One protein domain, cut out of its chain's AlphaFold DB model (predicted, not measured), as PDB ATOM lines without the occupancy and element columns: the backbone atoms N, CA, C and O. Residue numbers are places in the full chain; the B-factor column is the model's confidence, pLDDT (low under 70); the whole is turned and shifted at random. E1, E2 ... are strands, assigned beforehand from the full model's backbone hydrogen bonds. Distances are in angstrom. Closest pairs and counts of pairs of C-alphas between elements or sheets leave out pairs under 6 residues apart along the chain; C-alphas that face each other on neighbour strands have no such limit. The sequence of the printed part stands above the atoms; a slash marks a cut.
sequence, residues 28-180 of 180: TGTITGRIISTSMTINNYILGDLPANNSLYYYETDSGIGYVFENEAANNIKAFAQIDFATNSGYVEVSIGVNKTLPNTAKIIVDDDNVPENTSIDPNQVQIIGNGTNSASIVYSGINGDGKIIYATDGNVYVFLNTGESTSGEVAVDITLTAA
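What this domain is: This is residues 28 to 180 of the 180 residues of an uncharacterized protein of Archaeoglobales archaeon (UniProt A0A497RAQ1). Two curled sheets, partly face to face, make a flattened barrel that is not fully closed: E2 E6 E12 E8 E9 E10 form one wall and E3 E1 E13 E7 E11 the other, and E2 runs on into E3 from wall to wall. The hairpin E4 and E5 packs on E12 and E3 at one side. The printed part has 153 residues with thirteen named strands, E1 to E13 in chain order, and no named helix; it is all strand, though under half of the residues, 75, are in named strands. The six-stranded sheet is antiparallel in the order given, the five-stranded one mixed. The whole is compact, with a radius of gyration of the C-alphas of 14.2 A and spans of 45 by 31 by 27 A.

How they stand to each other: In the larger sheet, twisted, E2 (residues 40 to 42) is an edge strand beside E6 (81 to 83), with N 41 and O 82 at 2.9 A. E12 (156 to 162) is staggered: residues 156 to 157 pair with E6, N 157 and O 81 at 2.8 A, and residues 158 to 162 with E8 (107 to 111), N 160 and O 109 at 2.9 A. E8, E9 (126 to 130) and E10 (136 to 141) form a meander, each strand the antiparallel neighbour of the one before, with N 108 and O 128 at 2.8 A and N 129 and O 137 at 2.8 A. In the other twisted sheet, E1 (28 to 35) is parallel to E13 (169 to 179), at 17 degrees, N 30 and O 171 at 2.8 A. Antiparallel pairs are E3 (45 to 50) with E1, N 29 and O 47 at 2.8 A; E13 with E7 (91 to 96), N 93 and O 178 at 2.9 A; and E7 with E11 (148 to 150), N 92 and O 149 at 3.1 A. E2 runs on into E3 at 26 degrees. The closest C-alphas of E7 and E10, Ile 96 and Ser 137, are 7.6 A apart. E4 (56 to 61) and E5 (64 to 69) are a hairpin, N 59 and O 66 at 3.1 A. The closest C-alphas of E4 and E12, Tyr 57 and Asn 162, are 4.6 A apart.

Where its parts are: E1 begins at C-alpha 28 (0.723, -29.879, 90.771) and is 23.8 A long. E13, the longest, spans 31.4 A and ends at C-alpha 179 (28.876, -35.025, 96.647). E12 spans 19.9 A, E5 17.4 A and E7 16.5 A.

The domain as a whole: The C-alphas farthest apart, of Thr 87 and Thr 167, are 45.5 A apart. The printed part has no cut. Long links join E5 to E6 and E8 to E9. Mean pLDDT of the printed part is 84.1; among residues under 70 are 33 to 39 and 85 to 89.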
ATOM      1  N   THR A  28       0.096 -28.667  91.328       69.50
ATOM      2  CA  THR A  28       0.723 -29.879  90.771       69.50
ATOM      3  C   THR A  28       2.229 -29.691  90.755       69.50
ATOM      4  O   THR A  28       2.711 -28.590  90.476       69.50
ATOM      5  N   GLY A  29       2.982 -30.741  91.091       67.31
ATOM      6  CA  GLY A  29       4.416 -30.618  91.302       67.31
ATOM      7  C   GLY A  29       5.273 -31.746  90.746       67.31
ATOM      8  O   GLY A  29       4.983 -32.928  90.907       67.31
ATOM      9  N   THR A  30       6.398 -31.377  90.140       74.94
ATOM     10  CA  THR A  30       7.537 -32.261  89.903       74.94
ATOM     11  C   THR A  30       8.815 -31.609  90.430       74.94
ATOM     12  O   THR A  30       9.170 -30.487  90.071       74.94
ATOM     13  N   ILE A  31       9.535 -32.342  91.271       79.62
ATOM     14  CA  ILE A  31      10.873 -32.018  91.747       79.62
ATOM     15  C   ILE A  31      11.827 -33.024  91.093       79.62
ATOM     16  O   ILE A  31      11.730 -34.228  91.324       79.62
ATOM     17  N   THR A  32      12.721 -32.551  90.230       76.50
ATOM     18  CA  THR A  32      13.642 -33.406  89.458       76.50
ATOM     19  C   THR A  32      15.056 -33.316  90.019       76.50
ATOM     20  O   THR A  32      15.512 -32.239  90.378       76.50
ATOM     21  N   GLY A  33      15.778 -34.431  90.080       66.00
ATOM     22  CA  GLY A  33      17.163 -34.478  90.554       66.00
ATOM     23  C   GLY A  33      18.221 -34.307  89.453       66.00
ATOM     24  O   GLY A  33      18.034 -34.822  88.352       66.00
ATOM     25  N   ARG A  34      19.379 -33.681  89.729       59.91
ATOM     26  CA  ARG A  34      20.580 -33.760  88.858       59.91
ATOM     27  C   ARG A  34      21.834 -34.180  89.641       59.91
ATOM     28  O   ARG A  34      22.077 -33.690  90.735       59.91
ATOM     29  N   ILE A  35      22.631 -35.076  89.050       54.22
ATOM     30  CA  ILE A  35      23.774 -35.774  89.677       54.22
ATOM     31  C   ILE A  35      25.092 -35.271  89.103       54.22
ATOM     32  O   ILE A  35      25.250 -35.343  87.883       54.22
ATOM     33  N   ILE A  36      26.075 -34.909  89.943       57.09
ATOM     34  CA  ILE A  36      27.486 -34.858  89.505       57.09
ATOM     35  C   ILE A  36      28.462 -35.430  90.576       57.09
ATOM     36  O   ILE A  36      29.334 -34.721  91.050       57.09
ATOM     37  N   SER A  37      28.251 -36.729  90.901       57.69
ATOM     38  CA  SER A  37      29.146 -37.858  91.334       57.69
ATOM     39  C   SER A  37      30.221 -37.687  92.445       57.69
ATOM     40  O   SER A  37      30.906 -36.680  92.467       57.69
ATOM     41  N   THR A  38      30.490 -38.680  93.327       60.84
ATOM     42  CA  THR A  38      31.037 -40.021  92.955       60.84
ATOM     43  C   THR A  38      30.141 -41.276  93.072       60.84
ATOM     44  O   THR A  38      30.422 -42.237  92.361       60.84
ATOM     45  N   SER A  39      29.056 -41.304  93.859       65.12
ATOM     46  CA  SER A  39      27.961 -42.299  93.723       65.12
ATOM     47  C   SER A  39      26.725 -41.874  94.520       65.12
ATOM     48  O   SER A  39      26.759 -41.832  95.746       65.12
ATOM     49  N   MET A  40      25.630 -41.555  93.827       74.56
ATOM     50  CA  MET A  40      24.351 -41.152  94.424       74.56
ATOM     51  C   MET A  40      23.203 -41.751  93.615       74.56
ATOM     52  O   MET A  40      23.234 -41.700  92.383       74.56
ATOM     53  N   THR A  41      22.184 -42.270  94.295       79.00
ATOM     54  CA  THR A  41      20.898 -42.601  93.672       79.00
ATOM     55  C   THR A  41      19.965 -41.431  93.915       79.00
ATOM     56  O   THR A  41      19.688 -41.125  95.069       79.00
ATOM     57  N   ILE A  42      19.498 -40.769  92.856       79.50
ATOM     58  CA  ILE A  42      18.541 -39.663  92.972       79.50
ATOM     59  C   ILE A  42      17.229 -40.059  92.306       79.50
ATOM     60  O   ILE A  42      17.219 -40.544  91.174       79.50
ATOM     61  N   ASN A  43      16.131 -39.828  93.017       81.25
ATOM     62  CA  ASN A  43      14.782 -40.053  92.534       81.25
ATOM     63  C   ASN A  43      14.183 -38.756  91.976       81.25
ATOM     64  O   ASN A  43      14.494 -37.657  92.428       81.25
ATOM     65  N   ASN A  44      13.272 -38.893  91.015       79.75
ATOM     66  CA  ASN A  44      12.359 -37.806  90.671       79.75
ATOM     67  C   ASN A  44      11.161 -37.868  91.612       79.75
ATOM     68  O   ASN A  44      10.585 -38.938  91.797       79.75
ATOM     69  N   TYR A  45      10.786 -36.727  92.176       82.31
ATOM     70  CA  TYR A  45       9.664 -36.587  93.094       82.31
ATOM     71  C   TYR A  45       8.486 -35.978  92.362       82.31
ATOM     72  O   TYR A  45       8.548 -34.842  91.902       82.31
ATOM     73  N   ILE A  46       7.402 -36.737  92.251       82.19
ATOM     74  CA  ILE A  46       6.169 -36.268  91.626       82.19
ATOM     75  C   ILE A  46       5.124 -36.175  92.724       82.19
ATOM     76  O   ILE A  46       4.639 -37.182  93.237       82.19
ATOM     77  N   LEU A  47       4.792 -34.946  93.089       75.38
ATOM     78  CA  LEU A  47       3.756 -34.639  94.056       75.38
ATOM     79  C   LEU A  47       2.566 -34.190  93.214       75.38
ATOM     80  O   LEU A  47       2.650 -33.160  92.553       75.38
ATOM     81  N   GLY A  48       1.525 -35.021  93.121       83.06
ATOM     82  CA  GLY A  48       0.345 -34.739  92.297       83.06
ATOM     83  C   GLY A  48      -0.406 -33.480  92.747       83.06
ATOM     84  O   GLY A  48       0.174 -32.520  93.237       83.06
ATOM     85  N   ASP A  49      -1.724 -33.469  92.606       86.50
ATOM     86  CA  ASP A  49      -2.522 -32.363  93.133       86.50
ATOM     87  C   ASP A  49      -2.432 -32.297  94.669       86.50
ATOM     88  O   ASP A  49      -2.837 -33.233  95.363       86.50
ATOM     89  N   LEU A  50      -1.939 -31.177  95.203       87.50
ATOM     90  CA  LEU A  50      -1.839 -30.926  96.640       87.50
ATOM     91  C   LEU A  50      -2.740 -29.766  97.083       87.50
ATOM     92  O   LEU A  50      -2.824 -28.748  96.384       87.50
ATOM     93  N   PRO A  51      -3.384 -29.871  98.261       88.19
ATOM     94  CA  PRO A  51      -4.111 -28.752  98.836       88.19
ATOM     95  C   PRO A  51      -3.156 -27.681  99.379       88.19
ATOM     96  O   PRO A  51      -2.055 -27.971  99.848       88.19
ATOM     97  N   ALA A  52      -3.608 -26.428  99.349       89.38
ATOM     98  CA  ALA A  52      -2.919 -25.318  99.997       89.38
ATOM     99  C   ALA A  52      -3.024 -25.458 101.520       89.38
ATOM    100  O   ALA A  52      -4.132 -25.452 102.067       89.38
ATOM    101  N   ASN A  53      -1.890 -25.604 102.199       90.19
ATOM    102  CA  ASN A  53      -1.836 -25.661 103.651       90.19
ATOM    103  C   ASN A  53      -0.445 -25.259 104.157       90.19
ATOM    104  O   ASN A  53       0.525 -25.994 103.989       90.19
ATOM    105  N   ASN A  54      -0.365 -24.118 104.842       90.44
ATOM    106  CA  ASN A  54       0.887 -23.609 105.400       90.44
ATOM    107  C   ASN A  54       1.370 -24.383 106.641       90.44
ATOM    108  O   ASN A  54       2.522 -24.228 107.037       90.44
ATOM    109  N   SER A  55       0.517 -25.214 107.243       91.25
ATOM    110  CA  SER A  55       0.831 -26.008 108.437       91.25
ATOM    111  C   SER A  55       1.321 -27.421 108.110       91.25
ATOM    112  O   SER A  55       1.726 -28.138 109.023       91.25
ATOM    113  N   LEU A  56       1.244 -27.846 106.843       93.25
ATOM    114  CA  LEU A  56       1.567 -29.207 106.425       93.25
ATOM    115  C   LEU A  56       2.762 -29.247 105.478       93.25
ATOM    116  O   LEU A  56       2.911 -28.418 104.581       93.25
ATOM    117  N   TYR A  57       3.560 -30.289 105.654       95.00
ATOM    118  CA  TYR A  57       4.640 -30.682 104.768       95.00
ATOM    119  C   TYR A  57       4.259 -31.984 104.075       95.00
ATOM    120  O   TYR A  57       4.040 -33.003 104.729       95.00
ATOM    121  N   TYR A  58       4.154 -31.942 102.751       94.69
ATOM    122  CA  TYR A  58       3.849 -33.080 101.890       94.69
ATOM    123  C   TYR A  58       5.133 -33.783 101.448       94.69
ATOM    124  O   TYR A  58       6.138 -33.126 101.172       94.69
ATOM    125  N   TYR A  59       5.090 -35.108 101.336       94.00
ATOM    126  CA  TYR A  59       6.225 -35.932 100.913       94.00
ATOM    127  C   TYR A  59       5.769 -37.192 100.168       94.00
ATOM    128  O   TYR A  59       4.621 -37.624 100.291       94.00
ATOM    129  N   GLU A  60       6.671 -37.792  99.390       92.00
ATOM    130  CA  GLU A  60       6.418 -39.060  98.699       92.00
ATOM    131  C   GLU A  60       6.581 -40.257  99.657       92.00
ATOM    132  O   GLU A  60       7.497 -40.311 100.478       92.00
ATOM    133  N   THR A  61       5.694 -41.238  99.517       92.94
ATOM    134  CA  THR A  61       5.741 -42.562 100.152       92.94
ATOM    135  C   THR A  61       5.553 -43.634  99.078       92.94
ATOM    136  O   THR A  61       5.052 -43.345  97.990       92.94
ATOM    137  N   ASP A  62       5.827 -44.900  99.395       90.06
ATOM    138  CA  ASP A  62       5.564 -46.017  98.468       90.06
ATOM    139  C   ASP A  62       4.078 -46.174  98.091       90.06
ATOM    140  O   ASP A  62       3.746 -46.820  97.097       90.06
ATOM    141  N   SER A  63       3.165 -45.605  98.887       90.38
ATOM    142  CA  SER A  63       1.711 -45.695  98.680       90.38
ATOM    143  C   SER A  63       1.085 -44.418  98.101       90.38
ATOM    144  O   SER A  63      -0.137 -44.355  97.966       90.38
ATOM    145  N   GLY A  64       1.884 -43.402  97.763       90.31
ATOM    146  CA  GLY A  64       1.407 -42.099  97.291       90.31
ATOM    147  C   GLY A  64       1.953 -40.948  98.130       90.31
ATOM    148  O   GLY A  64       3.101 -40.985  98.559       90.31
ATOM    149  N   ILE A  65       1.143 -39.916  98.370       91.94
ATOM    150  CA  ILE A  65       1.585 -38.711  99.083       91.94
ATOM    151  C   ILE A  65       1.181 -38.767 100.557       91.94
ATOM    152  O   ILE A  65       0.003 -38.927 100.878       91.94
ATOM    153  N   GLY A  66       2.166 -38.607 101.437       93.56
ATOM    154  CA  GLY A  66       1.981 -38.409 102.871       93.56
ATOM    155  C   GLY A  66       2.018 -36.929 103.252       93.56
ATOM    156  O   GLY A  66       2.379 -36.067 102.448       93.56
ATOM    157  N   TYR A  67       1.649 -36.634 104.495       95.00
ATOM    158  CA  TYR A  67       1.836 -35.314 105.090       95.00
ATOM    159  C   TYR A  67       2.278 -35.428 106.548       95.00
ATOM    160  O   TYR A  67       2.056 -36.450 107.204       95.00
ATOM    161  N   VAL A  68       2.922 -34.380 107.047       97.06
ATOM    162  CA  VAL A  68       3.360 -34.254 108.437       97.06
ATOM    163  C   VAL A  68       3.310 -32.786 108.863       97.06
ATOM    164  O   VAL A  68       3.267 -31.890 108.015       97.06
ATOM    165  N   PHE A  69       3.256 -32.540 110.168       95.81
ATOM    166  CA  PHE A  69       3.416 -31.199 110.723       95.81
ATOM    167  C   PHE A  69       4.900 -30.852 110.853       95.81
ATOM    168  O   PHE A  69       5.763 -31.724 110.819       95.81
ATOM    169  N   GLU A  70       5.193 -29.565 111.002       93.06
ATOM    170  CA  GLU A  70       6.541 -29.114 111.346       93.06
ATOM    171  C   GLU A  70       7.025 -29.754 112.658       93.06
ATOM    172  O   GLU A  70       6.245 -29.845 113.610       93.06
ATOM    173  N   ASN A  71       8.309 -30.113 112.729       93.56
ATOM    174  CA  ASN A  71       8.958 -30.720 113.900       93.56
ATOM    175  C   ASN A  71       8.397 -32.104 114.299       93.56
ATOM    176  O   ASN A  71       8.619 -32.569 115.416       93.56
ATOM    177  N   GLU A  72       7.665 -32.768 113.402       95.69
ATOM    178  CA  GLU A  72       7.149 -34.125 113.590       95.69
ATOM    179  C   GLU A  72       7.783 -35.071 112.561       95.69
ATOM    180  O   GLU A  72       7.956 -34.720 111.396       95.69
ATOM    181  N   ALA A  73       8.105 -36.298 112.973       95.50
ATOM    182  CA  ALA A  73       8.755 -37.266 112.092       95.50
ATOM    183  C   ALA A  73       7.790 -37.821 111.032       95.50
ATOM    184  O   ALA A  73       6.733 -38.388 111.344       95.50
ATOM    185  N   ALA A  74       8.177 -37.719 109.761       95.62
ATOM    186  CA  ALA A  74       7.463 -38.328 108.650       95.62
ATOM    187  C   ALA A  74       7.695 -39.842 108.613       95.62
ATOM    188  O   ALA A  74       8.816 -40.333 108.465       95.62
ATOM    189  N   ASN A  75       6.610 -40.605 108.719       93.69
ATOM    190  CA  ASN A  75       6.663 -42.064 108.705       93.69
ATOM    191  C   ASN A  75       6.538 -42.591 107.273       93.69
ATOM    192  O   ASN A  75       5.667 -42.152 106.524       93.69
ATOM    193  N   ASN A  76       7.354 -43.588 106.921       92.81
ATOM    194  CA  ASN A  76       7.382 -44.202 105.584       92.81
ATOM    195  C   ASN A  76       7.679 -43.209 104.447       92.81
ATOM    196  O   ASN A  76       7.293 -43.449 103.300       92.81
ATOM    197  N   ILE A  77       8.330 -42.085 104.763       93.75
ATOM    198  CA  ILE A  77       8.840 -41.178 103.746       93.75
ATOM    199  C   ILE A  77       9.898 -41.906 102.919       93.75
ATOM    200  O   ILE A  77      10.752 -42.624 103.443       93.75
ATOM    201  N   LYS A  78       9.823 -41.737 101.605       92.69
ATOM    202  CA  LYS A  78      10.853 -42.215 100.693       92.69
ATOM    203  C   LYS A  78      12.055 -41.271 100.763       92.69
ATOM    204  O   LYS A  78      11.893 -40.072 100.979       92.69
ATOM    205  N   ALA A  79      13.260 -41.790 100.564       91.25
ATOM    206  CA  ALA A  79      14.427 -40.934 100.381       91.25
ATOM    207  C   ALA A  79      14.403 -40.314  98.970       91.25
ATOM    208  O   ALA A  79      14.244 -41.015  97.962       91.25
ATOM    209  N   PHE A  80      14.594 -38.998  98.887       90.06
ATOM    210  CA  PHE A  80      14.773 -38.287  97.622       90.06
ATOM    211  C   PHE A  80      16.081 -38.697  96.959       90.06
ATOM    212  O   PHE A  80      16.120 -38.980  95.760       90.06
ATOM    213  N   ALA A  81      17.136 -38.797  97.760       88.12
ATOM    214  CA  ALA A  81      18.396 -39.363  97.333       88.12
ATOM    215  C   ALA A  81      18.989 -40.252  98.420       88.12
ATOM    216  O   ALA A  81      18.764 -40.033  99.605       88.12
ATOM    217  N   GLN A  82      19.770 -41.235  97.990       87.12
ATOM    218  CA  GLN A  82      20.612 -42.037  98.864       87.12
ATOM    219  C   GLN A  82      22.059 -41.911  98.399       87.12
ATOM    220  O   GLN A  82      22.362 -42.077  97.208       87.12
ATOM    221  N   ILE A  83      22.947 -41.618  99.339       80.50
ATOM    222  CA  ILE A  83      24.363 -41.389  99.097       80.50
ATOM    223  C   ILE A  83      25.152 -42.470  99.823       80.50
ATOM    224  O   ILE A  83      25.058 -42.627 101.038       80.50
ATOM    225  N   ASP A  84      25.939 -43.217  99.056       74.38
ATOM    226  CA  ASP A  84      26.843 -44.224  99.598       74.38
ATOM    227  C   ASP A  84      28.213 -43.585  99.837       74.38
ATOM    228  O   ASP A  84      28.996 -43.365  98.906       74.38
ATOM    229  N   PHE A  85      28.499 -43.254 101.095       64.94
ATOM    230  CA  PHE A  85      29.826 -42.812 101.497       64.94
ATOM    231  C   PHE A  85      30.679 -44.030 101.829       64.94
ATOM    232  O   PHE A  85      30.778 -44.450 102.979       64.94
ATOM    233  N   ALA A  86      31.361 -44.567 100.819       56.22
ATOM    234  CA  ALA A  86      32.187 -45.758 100.985       56.22
ATOM    235  C   ALA A  86      33.264 -45.642 102.093       56.22
ATOM    236  O   ALA A  86      33.736 -46.679 102.552       56.22
ATOM    237  N   THR A  87      33.701 -44.434 102.519       50.69
ATOM    238  CA  THR A  87      34.837 -44.308 103.467       50.69
ATOM    239  C   THR A  87      34.956 -43.078 104.397       50.69
ATOM    240  O   THR A  87      35.879 -43.107 105.202       50.69
ATOM    241  N   ASN A  88      34.121 -42.025 104.390       49.50
ATOM    242  CA  ASN A  88      34.287 -40.875 105.316       49.50
ATOM    243  C   ASN A  88      33.002 -40.050 105.509       49.50
ATOM    244  O   ASN A  88      32.099 -40.122 104.682       49.50
ATOM    245  N   SER A  89      32.973 -39.221 106.565       57.62
ATOM    246  CA  SER A  89      32.041 -38.093 106.706       57.62
ATOM    247  C   SER A  89      32.089 -37.232 105.442       57.62
ATOM    248  O   SER A  89      33.143 -36.672 105.128       57.62
ATOM    249  N   GLY A  90      30.976 -37.152 104.725       71.69
ATOM    250  CA  GLY A  90      30.838 -36.345 103.520       71.69
ATOM    251  C   GLY A  90      29.654 -35.401 103.633       71.69
ATOM    252  O   GLY A  90      28.872 -35.465 104.583       71.69
ATOM    253  N   TYR A  91      29.545 -34.508 102.663       80.44
ATOM    254  CA  TYR A  91      28.402 -33.619 102.530       80.44
ATOM    255  C   TYR A  91      27.892 -33.649 101.097       80.44
ATOM    256  O   TYR A  91      28.614 -34.038 100.172       80.44
ATOM    257  N   VAL A  92      26.655 -33.199 100.905       83.25
ATOM    258  CA  VAL A  92      26.209 -32.766  99.579       83.25
ATOM    259  C   VAL A  92      26.008 -31.275  99.557       83.25
ATOM    260  O   VAL A  92      25.499 -30.688 100.507       83.25
ATOM    261  N   GLU A  93      26.396 -30.675  98.445       87.12
ATOM    262  CA  GLU A  93      26.001 -29.323  98.100       87.12
ATOM    263  C   GLU A  93      24.674 -29.366  97.337       87.12
ATOM    264  O   GLU A  93      24.541 -30.083  96.334       87.12
ATOM    265  N   VAL A  94      23.702 -28.587  97.809       88.12
ATOM    266  CA  VAL A  94      22.391 -28.431  97.175       88.12
ATOM    267  C   VAL A  94      22.392 -27.185  96.295       88.12
ATOM    268  O   VAL A  94      22.665 -26.076  96.746       88.12
ATOM    269  N   SER A  95      22.012 -27.346  95.030       88.69
ATOM    270  CA  SER A  95      21.754 -26.225  94.121       88.69
ATOM    271  C   SER A  95      20.461 -26.438  93.339       88.69
ATOM    272  O   SER A  95      19.953 -27.553  93.250       88.69
ATOM    273  N   ILE A  96      19.907 -25.368  92.767       90.44
ATOM    274  CA  ILE A  96      18.710 -25.440  91.921       90.44
ATOM    275  C   ILE A  96      19.016 -25.008  90.488       90.44
ATOM    276  O   ILE A  96      19.884 -24.168  90.244       90.44
ATOM    277  N   GLY A  97      18.292 -25.579  89.525       85.31
ATOM    278  CA  GLY A  97      18.365 -25.147  88.130       85.31
ATOM    279  C   GLY A  97      17.889 -23.700  87.922       85.31
ATOM    280  O   GLY A  97      17.284 -23.081  88.793       85.31
ATOM    281  N   VAL A  98      18.126 -23.159  86.727       85.00
ATOM    282  CA  VAL A  98      17.613 -21.833  86.339       85.00
ATOM    283  C   VAL A  98      16.123 -21.889  85.985       85.00
ATOM    284  O   VAL A  98      15.641 -22.921  85.515       85.00
ATOM    285  N   ASN A  99      15.415 -20.765  86.152       83.56
ATOM    286  CA  ASN A  99      14.007 -20.583  85.761       83.56
ATOM    287  C   ASN A  99      13.059 -21.649  86.339       83.56
ATOM    288  O   ASN A  99      12.215 -22.188  85.625       83.56
ATOM    289  N   LYS A 100      13.237 -21.989  87.618       91.25
ATOM    290  CA  LYS A 100      12.405 -22.969  88.322       91.25
ATOM    291  C   LYS A 100      11.188 -22.318  88.945       91.25
ATOM    292  O   LYS A 100      11.300 -21.240  89.525       91.25
ATOM    293  N   THR A 101      10.048 -22.986  88.827       90.12
ATOM    294  CA  THR A 101       8.757 -22.471  89.280       90.12
ATOM    295  C   THR A 101       8.451 -23.030  90.659       90.12
ATOM    296  O   THR A 101       8.507 -24.240  90.877       90.12
ATOM    297  N   LEU A 102       8.133 -22.148  91.597       93.00
ATOM    298  CA  LEU A 102       7.634 -22.507  92.919       93.00
ATOM    299  C   LEU A 102       6.656 -21.401  93.333       93.00
ATOM    300  O   LEU A 102       7.066 -20.234  93.333       93.00
ATOM    301  N   PRO A 103       5.380 -21.707  93.631       91.94
ATOM    302  CA  PRO A 103       4.391 -20.682  93.940       91.94
ATOM    303  C   PRO A 103       4.819 -19.811  95.121       91.94
ATOM    304  O   PRO A 103       5.461 -20.293  96.054       91.94
ATOM    305  N   ASN A 104       4.457 -18.529  95.102       89.12
ATOM    306  CA  ASN A 104       4.745 -17.615  96.205       89.12
ATOM    307  C   ASN A 104       4.280 -18.218  97.543       89.12
ATOM    308  O   ASN A 104       3.186 -18.775  97.619       89.12
ATOM    309  N   THR A 105       5.080 -18.098  98.600       88.38
ATOM    310  CA  THR A 105       4.858 -18.720  99.930       88.38
ATOM    311  C   THR A 105       5.035 -20.240 100.011       88.38
ATOM    312  O   THR A 105       5.122 -20.753 101.125       88.38
ATOM    313  N   ALA A 106       5.139 -20.962  98.889       92.75
ATOM    314  CA  ALA A 106       5.500 -22.374  98.922       92.75
ATOM    315  C   ALA A 106       6.989 -22.536  99.257       92.75
ATOM    316  O   ALA A 106       7.827 -21.692  98.915       92.75
ATOM    317  N   LYS A 107       7.315 -23.640  99.921       93.56
ATOM    318  CA  LYS A 107       8.657 -23.961 100.397       93.56
ATOM    319  C   LYS A 107       8.970 -25.423 100.131       93.56
ATOM    320  O   LYS A 107       8.145 -26.289 100.397       93.56
ATOM    321  N   ILE A 108      10.178 -25.690  99.659       94.56
ATOM    322  CA  ILE A 108      10.770 -27.021  99.622       94.56
ATOM    323  C   ILE A 108      11.875 -27.072 100.674       94.56
ATOM    324  O   ILE A 108      12.723 -26.179 100.723       94.56
ATOM    325  N   ILE A 109      11.849 -28.108 101.498       94.38
ATOM    326  CA  ILE A 109      12.910 -28.465 102.437       94.38
ATOM    327  C   ILE A 109      13.662 -29.659 101.852       94.38
ATOM    328  O   ILE A 109      13.026 -30.604 101.387       94.38
ATOM    329  N   VAL A 110      14.989 -29.592 101.865       93.25
ATOM    330  CA  VAL A 110      15.900 -30.704 101.579       93.25
ATOM    331  C   VAL A 110      16.693 -30.964 102.853       93.25
ATOM    332  O   VAL A 110      17.335 -30.031 103.333       93.25
ATOM    333  N   ASP A 111      16.638 -32.182 103.379       92.12
ATOM    334  CA  ASP A 111      17.111 -32.488 104.737       92.12
ATOM    335  C   ASP A 111      17.844 -33.833 104.840       92.12
ATOM    336  O   ASP A 111      17.628 -34.698 103.983       92.12
ATOM    337  N   ASP A 112      18.702 -34.025 105.853       90.12
ATOM    338  CA  ASP A 112      19.334 -35.328 106.149       90.12
ATOM    339  C   ASP A 112      18.505 -36.231 107.065       90.12
ATOM    340  O   ASP A 112      18.794 -37.426 107.169       90.12
ATOM    341  N   ASP A 113      17.439 -35.705 107.666       91.31
ATOM    342  CA  ASP A 113      16.490 -36.485 108.446       91.31
ATOM    343  C   ASP A 113      15.039 -36.372 107.937       91.31
ATOM    344  O   ASP A 113      14.722 -35.733 106.929       91.31
ATOM    345  N   ASN A 114      14.139 -37.104 108.591       93.94
ATOM    346  CA  ASN A 114      12.732 -37.167 108.217       93.94
ATOM    347  C   ASN A 114      11.834 -36.198 109.009       93.94
ATOM    348  O   ASN A 114      10.628 -36.452 109.105       93.94
ATOM    349  N   VAL A 115      12.377 -35.119 109.568       94.12
ATOM    350  CA  VAL A 115      11.668 -34.140 110.399       94.12
ATOM    351  C   VAL A 115      11.765 -32.754 109.743       94.12
ATOM    352  O   VAL A 115      12.782 -32.089 109.852       94.12
ATOM    353  N   PRO A 116      10.713 -32.244 109.077       93.56
ATOM    354  CA  PRO A 116      10.793 -30.928 108.450       93.56
ATOM    355  C   PRO A 116      10.794 -29.804 109.494       93.56
ATOM    356  O   PRO A 116       9.840 -29.675 110.274       93.56
ATOM    357  N   GLU A 117      11.790 -28.921 109.429       90.25
ATOM    358  CA  GLU A 117      11.925 -27.778 110.335       90.25
ATOM    359  C   GLU A 117      11.841 -26.434 109.591       90.25
ATOM    360  O   GLU A 117      12.615 -26.116 108.689       90.25
ATOM    361  N   ASN A 118      10.924 -25.547 109.991       77.44
ATOM    362  CA  ASN A 118      10.801 -24.225 109.358       77.44
ATOM    363  C   ASN A 118      11.838 -23.223 109.893       77.44
ATOM    364  O   ASN A 118      11.979 -22.118 109.364       77.44
ATOM    365  N   THR A 119      12.553 -23.584 110.958       65.81
ATOM    366  CA  THR A 119      13.483 -22.696 111.647       65.81
ATOM    367  C   THR A 119      14.905 -22.847 111.107       65.81
ATOM    368  O   THR A 119      15.325 -23.919 110.693       65.81
ATOM    369  N   SER A 120      15.672 -21.756 111.103       63.41
ATOM    370  CA  SER A 120      17.088 -21.724 110.701       63.41
ATOM    371  C   SER A 120      18.016 -22.330 111.767       63.41
ATOM    372  O   SER A 120      19.068 -21.766 112.066       63.41
ATOM    373  N   ILE A 121      17.559 -23.392 112.430       68.06
ATOM    374  CA  ILE A 121      18.240 -24.040 113.553       68.06
ATOM    375  C   ILE A 121      18.824 -25.379 113.104       68.06
ATOM    376  O   ILE A 121      19.888 -25.737 113.604       68.06
ATOM    377  N   ASP A 122      18.214 -26.040 112.115       82.44
ATOM    378  CA  ASP A 122      18.778 -27.254 111.539       82.44
ATOM    379  C   ASP A 122      20.042 -26.943 110.712       82.44
ATOM    380  O   ASP A 122      19.966 -26.243 109.690       82.44
ATOM    381  N   PRO A 123      21.230 -27.414 111.127       82.00
ATOM    382  CA  PRO A 123      22.465 -27.172 110.400       82.00
ATOM    383  C   PRO A 123      22.589 -27.945 109.083       82.00
ATOM    384  O   PRO A 123      23.390 -27.523 108.248       82.00
ATOM    385  N   ASN A 124      21.811 -29.006 108.900       87.56
ATOM    386  CA  ASN A 124      21.865 -29.960 107.799       87.56
ATOM    387  C   ASN A 124      20.663 -29.856 106.852       87.56
ATOM    388  O   ASN A 124      20.437 -30.727 106.019       87.56
ATOM    389  N   GLN A 125      19.965 -28.728 106.897       90.38
ATOM    390  CA  GLN A 125      18.816 -28.466 106.048       90.38
ATOM    391  C   GLN A 125      19.096 -27.362 105.018       90.38
ATOM    392  O   GLN A 125      19.734 -26.341 105.300       90.38
ATOM    393  N   VAL A 126      18.521 -27.500 103.823       91.94
ATOM    394  CA  VAL A 126      18.447 -26.446 102.801       91.94
ATOM    395  C   VAL A 126      16.989 -26.116 102.493       91.94
ATOM    396  O   VAL A 126      16.173 -27.001 102.250       91.94
ATOM    397  N   GLN A 127      16.653 -24.822 102.457       93.69
ATOM    398  CA  GLN A 127      15.301 -24.352 102.144       93.69
ATOM    399  C   GLN A 127      15.268 -23.569 100.834       93.69
ATOM    400  O   GLN A 127      15.987 -22.580 100.648       93.69
ATOM    401  N   ILE A 128      14.357 -23.973  99.955       93.56
ATOM    402  CA  ILE A 128      14.041 -23.317  98.687       93.56
ATOM    403  C   ILE A 128      12.640 -22.712  98.817       93.56
ATOM    404  O   ILE A 128      11.695 -23.428  99.128       93.56
ATOM    405  N   ILE A 129      12.470 -21.415  98.564       93.75
ATOM    406  CA  ILE A 129      11.156 -20.753  98.614       93.75
ATOM    407  C   ILE A 129      10.745 -20.187  97.262       93.75
ATOM    408  O   ILE A 129      11.586 -19.764  96.462       93.75
ATOM    409  N   GLY A 130       9.435 -20.160  97.032       92.38
ATOM    410  CA  GLY A 130       8.820 -19.423  95.941       92.38
ATOM    411  C   GLY A 130       8.723 -17.944  96.291       92.38
ATOM    412  O   GLY A 130       8.211 -17.574  97.350       92.38
ATOM    413  N   ASN A 131       9.228 -17.091  95.407       88.62
ATOM    414  CA  ASN A 131       9.196 -15.643  95.583       88.62
ATOM    415  C   ASN A 131       7.930 -15.004  94.972       88.62
ATOM    416  O   ASN A 131       7.091 -15.673  94.369       88.62
ATOM    417  N   GLY A 132       7.821 -13.674  95.062       86.31
ATOM    418  CA  GLY A 132       6.684 -12.913  94.522       86.31
ATOM    419  C   GLY A 132       6.495 -12.990  92.997       86.31
ATOM    420  O   GLY A 132       5.484 -12.510  92.495       86.31
ATOM    421  N   THR A 133       7.435 -13.591  92.259       88.12
ATOM    422  CA  THR A 133       7.319 -13.877  90.820       88.12
ATOM    423  C   THR A 133       7.128 -15.371  90.530       88.12
ATOM    424  O   THR A 133       7.328 -15.792  89.395       88.12
ATOM    425  N   ASN A 134       6.773 -16.176  91.539       87.44
ATOM    426  CA  ASN A 134       6.660 -17.640  91.473       87.44
ATOM    427  C   ASN A 134       7.946 -18.345  91.004       87.44
ATOM    428  O   ASN A 134       7.891 -19.409  90.387       87.44
ATOM    429  N   SER A 135       9.109 -17.750  91.282       90.94
ATOM    430  CA  SER A 135      10.413 -18.356  91.014       90.94
ATOM    431  C   SER A 135      10.973 -18.969  92.290       90.94
ATOM    432  O   SER A 135      10.916 -18.353  93.355       90.94
ATOM    433  N   ALA A 136      11.571 -20.149  92.162       93.06
ATOM    434  CA  ALA A 136      12.278 -20.813  93.245       93.06
ATOM    435  C   ALA A 136      13.626 -20.128  93.532       93.06
ATOM    436  O   ALA A 136      14.332 -19.714  92.609       93.06
ATOM    437  N   SER A 137      13.990 -20.029  94.810       91.56
ATOM    438  CA  SER A 137      15.285 -19.514  95.273       91.56
ATOM    439  C   SER A 137      15.696 -20.178  96.583       91.56
ATOM    440  O   SER A 137      14.846 -20.381  97.446       91.56
ATOM    441  N   ILE A 138      16.979 -20.510  96.741       90.25
ATOM    442  CA  ILE A 138      17.519 -20.987  98.022       90.25
ATOM    443  C   ILE A 138      17.635 -19.789  98.971       90.25
ATOM    444  O   ILE A 138      18.207 -18.765  98.599       90.25
ATOM    445  N   VAL A 139      17.085 -19.915 100.178       86.44
ATOM    446  CA  VAL A 139      17.095 -18.853 101.207       86.44
ATOM    447  C   VAL A 139      17.713 -19.277 102.527       86.44
ATOM    448  O   VAL A 139      18.085 -18.420 103.325       86.44
ATOM    449  N   TYR A 140      17.850 -20.580 102.741       80.56
ATOM    450  CA  TYR A 140      18.601 -21.140 103.849       80.56
ATOM    451  C   TYR A 140      19.479 -22.260 103.309       80.56
ATOM    452  O   TYR A 140      18.985 -23.142 102.610       80.56
ATOM    453  N   SER A 141      20.770 -22.184 103.609       80.56
ATOM    454  CA  SER A 141      21.821 -23.014 103.017       80.56
ATOM    455  C   SER A 141      22.605 -23.740 104.119       80.56
ATOM    456  O   SER A 141      23.833 -23.758 104.077       80.56
ATOM    457  N   GLY A 142      21.912 -24.238 105.147       77.50
ATOM    458  CA  GLY A 142      22.517 -24.764 106.375       77.50
ATOM    459  C   GLY A 142      23.065 -23.675 107.309       77.50
ATOM    460  O   GLY A 142      23.144 -22.493 106.951       77.50
ATOM    461  N   ILE A 143      23.484 -24.072 108.518       77.50
ATOM    462  CA  ILE A 143      23.931 -23.140 109.580       77.50
ATOM    463  C   ILE A 143      25.163 -22.316 109.179       77.50
ATOM    464  O   ILE A 143      25.361 -21.198 109.656       77.50
ATOM    465  N   ASN A 144      25.987 -22.862 108.281       78.62
ATOM    466  CA  ASN A 144      27.202 -22.220 107.784       78.62
ATOM    467  C   ASN A 144      26.956 -21.385 106.516       78.62
ATOM    468  O   ASN A 144      27.868 -20.698 106.055       78.62
ATOM    469  N   GLY A 145      25.744 -21.432 105.950       79.19
ATOM    470  CA  GLY A 145      25.393 -20.727 104.717       79.19
ATOM    471  C   GLY A 145      26.122 -21.240 103.471       79.19
ATOM    472  O   GLY A 145      26.214 -20.518 102.481       79.19
ATOM    473  N   ASP A 146      26.663 -22.455 103.516       79.56
ATOM    474  CA  ASP A 146      27.492 -23.051 102.466       79.56
ATOM    475  C   ASP A 146      26.730 -24.030 101.560       79.56
ATOM    476  O   ASP A 146      27.306 -24.567 100.618       79.56
ATOM    477  N   GLY A 147      25.434 -24.227 101.808       80.94
ATOM    478  CA  GLY A 147      24.553 -25.080 101.008       80.94
ATOM    479  C   GLY A 147      24.792 -26.560 101.255       80.94
ATOM    480  O   GLY A 147      24.401 -27.377 100.420       80.94
ATOM    481  N   LYS A 148      25.471 -26.886 102.361       84.56
ATOM    482  CA  LYS A 148      25.910 -28.237 102.672       84.56
ATOM    483  C   LYS A 148      24.975 -28.908 103.656       84.56
ATOM    484  O   LYS A 148      24.595 -28.323 104.663       84.56
ATOM    485  N   ILE A 149      24.693 -30.167 103.366       84.50
ATOM    486  CA  ILE A 149      24.001 -31.093 104.256       84.50
ATOM    487  C   ILE A 149      25.030 -32.133 104.705       84.50
ATOM    488  O   ILE A 149      25.622 -32.801 103.850       84.50
ATOM    489  N   ILE A 150      25.306 -32.221 106.014       79.62
ATOM    490  CA  ILE A 150      26.320 -33.116 106.594       79.62
ATOM    491  C   ILE A 150      25.629 -34.289 107.291       79.62
ATOM    492  O   ILE A 150      24.984 -34.120 108.317       79.62
ATOM    493  N   TYR A 151      25.858 -35.498 106.793       73.19
ATOM    494  CA  TYR A 151      25.162 -36.692 107.271       73.19
ATOM    495  C   TYR A 151      25.726 -37.225 108.584       73.19
ATOM    496  O   TYR A 151      26.942 -37.386 108.730       73.19
ATOM    497  N   ALA A 152      24.835 -37.607 109.500       59.44
ATOM    498  CA  ALA A 152      25.219 -38.258 110.750       59.44
ATOM    499  C   ALA A 152      25.135 -39.799 110.726       59.44
ATOM    500  O   ALA A 152      25.838 -40.434 111.518       59.44
ATOM    501  N   THR A 153      24.305 -40.431 109.876       60.06
ATOM    502  CA  THR A 153      23.959 -41.859 110.084       60.06
ATOM    503  C   THR A 153      23.663 -42.709 108.837       60.06
ATOM    504  O   THR A 153      24.333 -43.728 108.671       60.06
ATOM    505  N   ASP A 154      22.675 -42.379 107.995       71.75
ATOM    506  CA  ASP A 154      22.086 -43.336 107.025       71.75
ATOM    507  C   ASP A 154      22.291 -42.996 105.532       71.75
ATOM    508  O   ASP A 154      22.005 -43.827 104.665       71.75
ATOM    509  N   GLY A 155      22.827 -41.807 105.237       81.06
ATOM    510  CA  GLY A 155      23.098 -41.335 103.877       81.06
ATOM    511  C   GLY A 155      21.842 -40.995 103.071       81.06
ATOM    512  O   GLY A 155      21.930 -40.871 101.848       81.06
ATOM    513  N   ASN A 156      20.683 -40.868 103.717       88.50
ATOM    514  CA  ASN A 156      19.450 -40.477 103.051       88.50
ATOM    515  C   ASN A 156      19.302 -38.955 103.023       88.50
ATOM    516  O   ASN A 156      19.721 -38.242 103.927       88.50
ATOM    517  N   VAL A 157      18.695 -38.464 101.947       89.88
ATOM    518  CA  VAL A 157      18.222 -37.088 101.818       89.88
ATOM    519  C   VAL A 157      16.728 -37.137 101.614       89.88
ATOM    520  O   VAL A 157      16.251 -37.847 100.725       89.88
ATOM    521  N   TYR A 158      15.997 -36.352 102.383       92.56
ATOM    522  CA  TYR A 158      14.551 -36.255 102.314       92.56
ATOM    523  C   TYR A 158      14.136 -34.910 101.731       92.56
ATOM    524  O   TYR A 158      14.865 -33.921 101.796       92.56
ATOM    525  N   VAL A 159      12.967 -34.894 101.092       94.31
ATOM    526  CA  VAL A 159      12.395 -33.682 100.509       94.31
ATOM    527  C   VAL A 159      10.960 -33.528 100.970       94.31
ATOM    528  O   VAL A 159      10.146 -34.442 100.809       94.31
ATOM    529  N   PHE A 160      10.649 -32.337 101.468       94.75
ATOM    530  CA  PHE A 160       9.310 -31.943 101.874       94.75
ATOM    531  C   PHE A 160       8.847 -30.729 101.084       94.75
ATOM    532  O   PHE A 160       9.622 -29.806 100.842       94.75
ATOM    533  N   LEU A 161       7.567 -30.694 100.729       94.69
ATOM    534  CA  LEU A 161       6.920 -29.542 100.112       94.69
ATOM    535  C   LEU A 161       5.860 -28.980 101.057       94.69
ATOM    536  O   LEU A 161       4.880 -29.646 101.361       94.69
ATOM    537  N   ASN A 162       6.013 -27.730 101.466       94.06
ATOM    538  CA  ASN A 162       4.949 -26.937 102.066       94.06
ATOM    539  C   ASN A 162       4.330 -26.068 100.968       94.06
ATOM    540  O   ASN A 162       5.023 -25.276 100.326       94.06
ATOM    541  N   THR A 163       3.032 -26.224 100.719       91.88
ATOM    542  CA  THR A 163       2.324 -25.478  99.664       91.88
ATOM    543  C   THR A 163       1.994 -24.040 100.072       91.88
ATOM    544  O   THR A 163       1.546 -23.250  99.240       91.88
ATOM    545  N   GLY A 164       2.249 -23.672 101.329       89.94
ATOM    546  CA  GLY A 164       1.991 -22.346 101.865       89.94
ATOM    547  C   GLY A 164       0.514 -21.976 101.780       89.94
ATOM    548  O   GLY A 164      -0.383 -22.798 101.964       89.94
ATOM    549  N   GLU A 165       0.264 -20.708 101.476       88.12
ATOM    550  CA  GLU A 165      -1.080 -20.177 101.224       88.12
ATOM    551  C   GLU A 165      -1.419 -20.168  99.727       88.12
ATOM    552  O   GLU A 165      -2.485 -19.698  99.322       88.12
ATOM    553  N   SER A 166      -0.511 -20.678  98.887       82.25
ATOM    554  CA  SER A 166      -0.685 -20.695  97.443       82.25
ATOM    555  C   SER A 166      -1.808 -21.638  97.059       82.25
ATOM    556  O   SER A 166      -1.663 -22.857  97.057       82.25
ATOM    557  N   THR A 167      -2.939 -21.051  96.685       80.44
ATOM    558  CA  THR A 167      -4.088 -21.818  96.228       80.44
ATOM    559  C   THR A 167      -3.943 -22.294  94.802       80.44
ATOM    560  O   THR A 167      -4.742 -23.128  94.448       80.44
ATOM    561  N   SER A 168      -2.979 -21.818  94.003       81.00
ATOM    562  CA  SER A 168      -2.745 -22.233  92.611       81.00
ATOM    563  C   SER A 168      -1.263 -22.167  92.252       81.00
ATOM    564  O   SER A 168      -0.585 -21.235  92.685       81.00
ATOM    565  N   GLY A 169      -0.800 -23.039  91.360       82.31
ATOM    566  CA  GLY A 169       0.497 -22.890  90.704       82.31
ATOM    567  C   GLY A 169       1.203 -24.218  90.470       82.31
ATOM    568  O   GLY A 169       0.788 -25.257  90.972       82.31
ATOM    569  N   GLU A 170       2.268 -24.167  89.683       87.06
ATOM    570  CA  GLU A 170       3.094 -25.331  89.379       87.06
ATOM    571  C   GLU A 170       4.338 -25.330  90.268       87.06
ATOM    572  O   GLU A 170       4.990 -24.298  90.434       87.06
ATOM    573  N   VAL A 171       4.683 -26.492  90.817       88.75
ATOM    574  CA  VAL A 171       5.985 -26.731  91.443       88.75
ATOM    575  C   VAL A 171       6.857 -27.457  90.424       88.75
ATOM    576  O   VAL A 171       6.652 -28.631  90.157       88.75
ATOM    577  N   ALA A 172       7.830 -26.771  89.838       91.00
ATOM    578  CA  ALA A 172       8.748 -27.334  88.852       91.00
ATOM    579  C   ALA A 172      10.178 -26.914  89.199       91.00
ATOM    580  O   ALA A 172      10.670 -25.873  88.748       91.00
ATOM    581  N   VAL A 173      10.839 -27.717  90.035       88.69
ATOM    582  CA  VAL A 173      12.175 -27.420  90.569       88.69
ATOM    583  C   VAL A 173      13.134 -28.553  90.229       88.69
ATOM    584  O   VAL A 173      12.840 -29.708  90.512       88.69
ATOM    585  N   ASP A 174      14.296 -28.226  89.654       88.88
ATOM    586  CA  ASP A 174      15.378 -29.208  89.528       88.88
ATOM    587  C   ASP A 174      16.352 -28.979  90.675       88.88
ATOM    588  O   ASP A 174      16.984 -27.922  90.721       88.88
ATOM    589  N   ILE A 175      16.478 -29.952  91.567       88.06
ATOM    590  CA  ILE A 175      17.429 -29.956  92.673       88.06
ATOM    591  C   ILE A 175      18.650 -30.762  92.237       88.06
ATOM    592  O   ILE A 175      18.556 -31.918  91.840       88.06
ATOM    593  N   THR A 176      19.820 -30.146  92.284       87.25
ATOM    594  CA  THR A 176      21.095 -30.802  91.999       87.25
ATOM    595  C   THR A 176      21.797 -31.081  93.316       87.25
ATOM    596  O   THR A 176      21.989 -30.157  94.103       87.25
ATOM    597  N   LEU A 177      22.201 -32.334  93.517       84.75
ATOM    598  CA  LEU A 177      23.048 -32.740  94.636       84.75
ATOM    599  C   LEU A 177      24.443 -33.055  94.097       84.75
ATOM    600  O   LEU A 177      24.590 -33.818  93.133       84.75
ATOM    601  N   THR A 178      25.463 -32.455  94.706       83.06
ATOM    602  CA  THR A 178      26.873 -32.702  94.371       83.06
ATOM    603  C   THR A 178      27.586 -33.213  95.612       83.06
ATOM    604  O   THR A 178      27.650 -32.500  96.608       83.06
ATOM    605  N   ALA A 179      28.095 -34.443  95.559       75.81
ATOM    606  CA  ALA A 179      28.876 -35.025  96.647       75.81
ATOM    607  C   ALA A 179      30.328 -34.541  96.562       75.81
ATOM    608  O   ALA A 179      30.884 -34.474  95.462       75.81
ATOM    609  N   ALA A 180      30.931 -34.232  97.709       68.00
ATOM    610  CA  ALA A 180      32.329 -33.821  97.816       68.00
ATOM    611  C   ALA A 180      32.992 -34.356  99.091       68.00
ATOM    612  O   ALA A 180      32.281 -34.562 100.102       68.00
TER     613      ALA A 180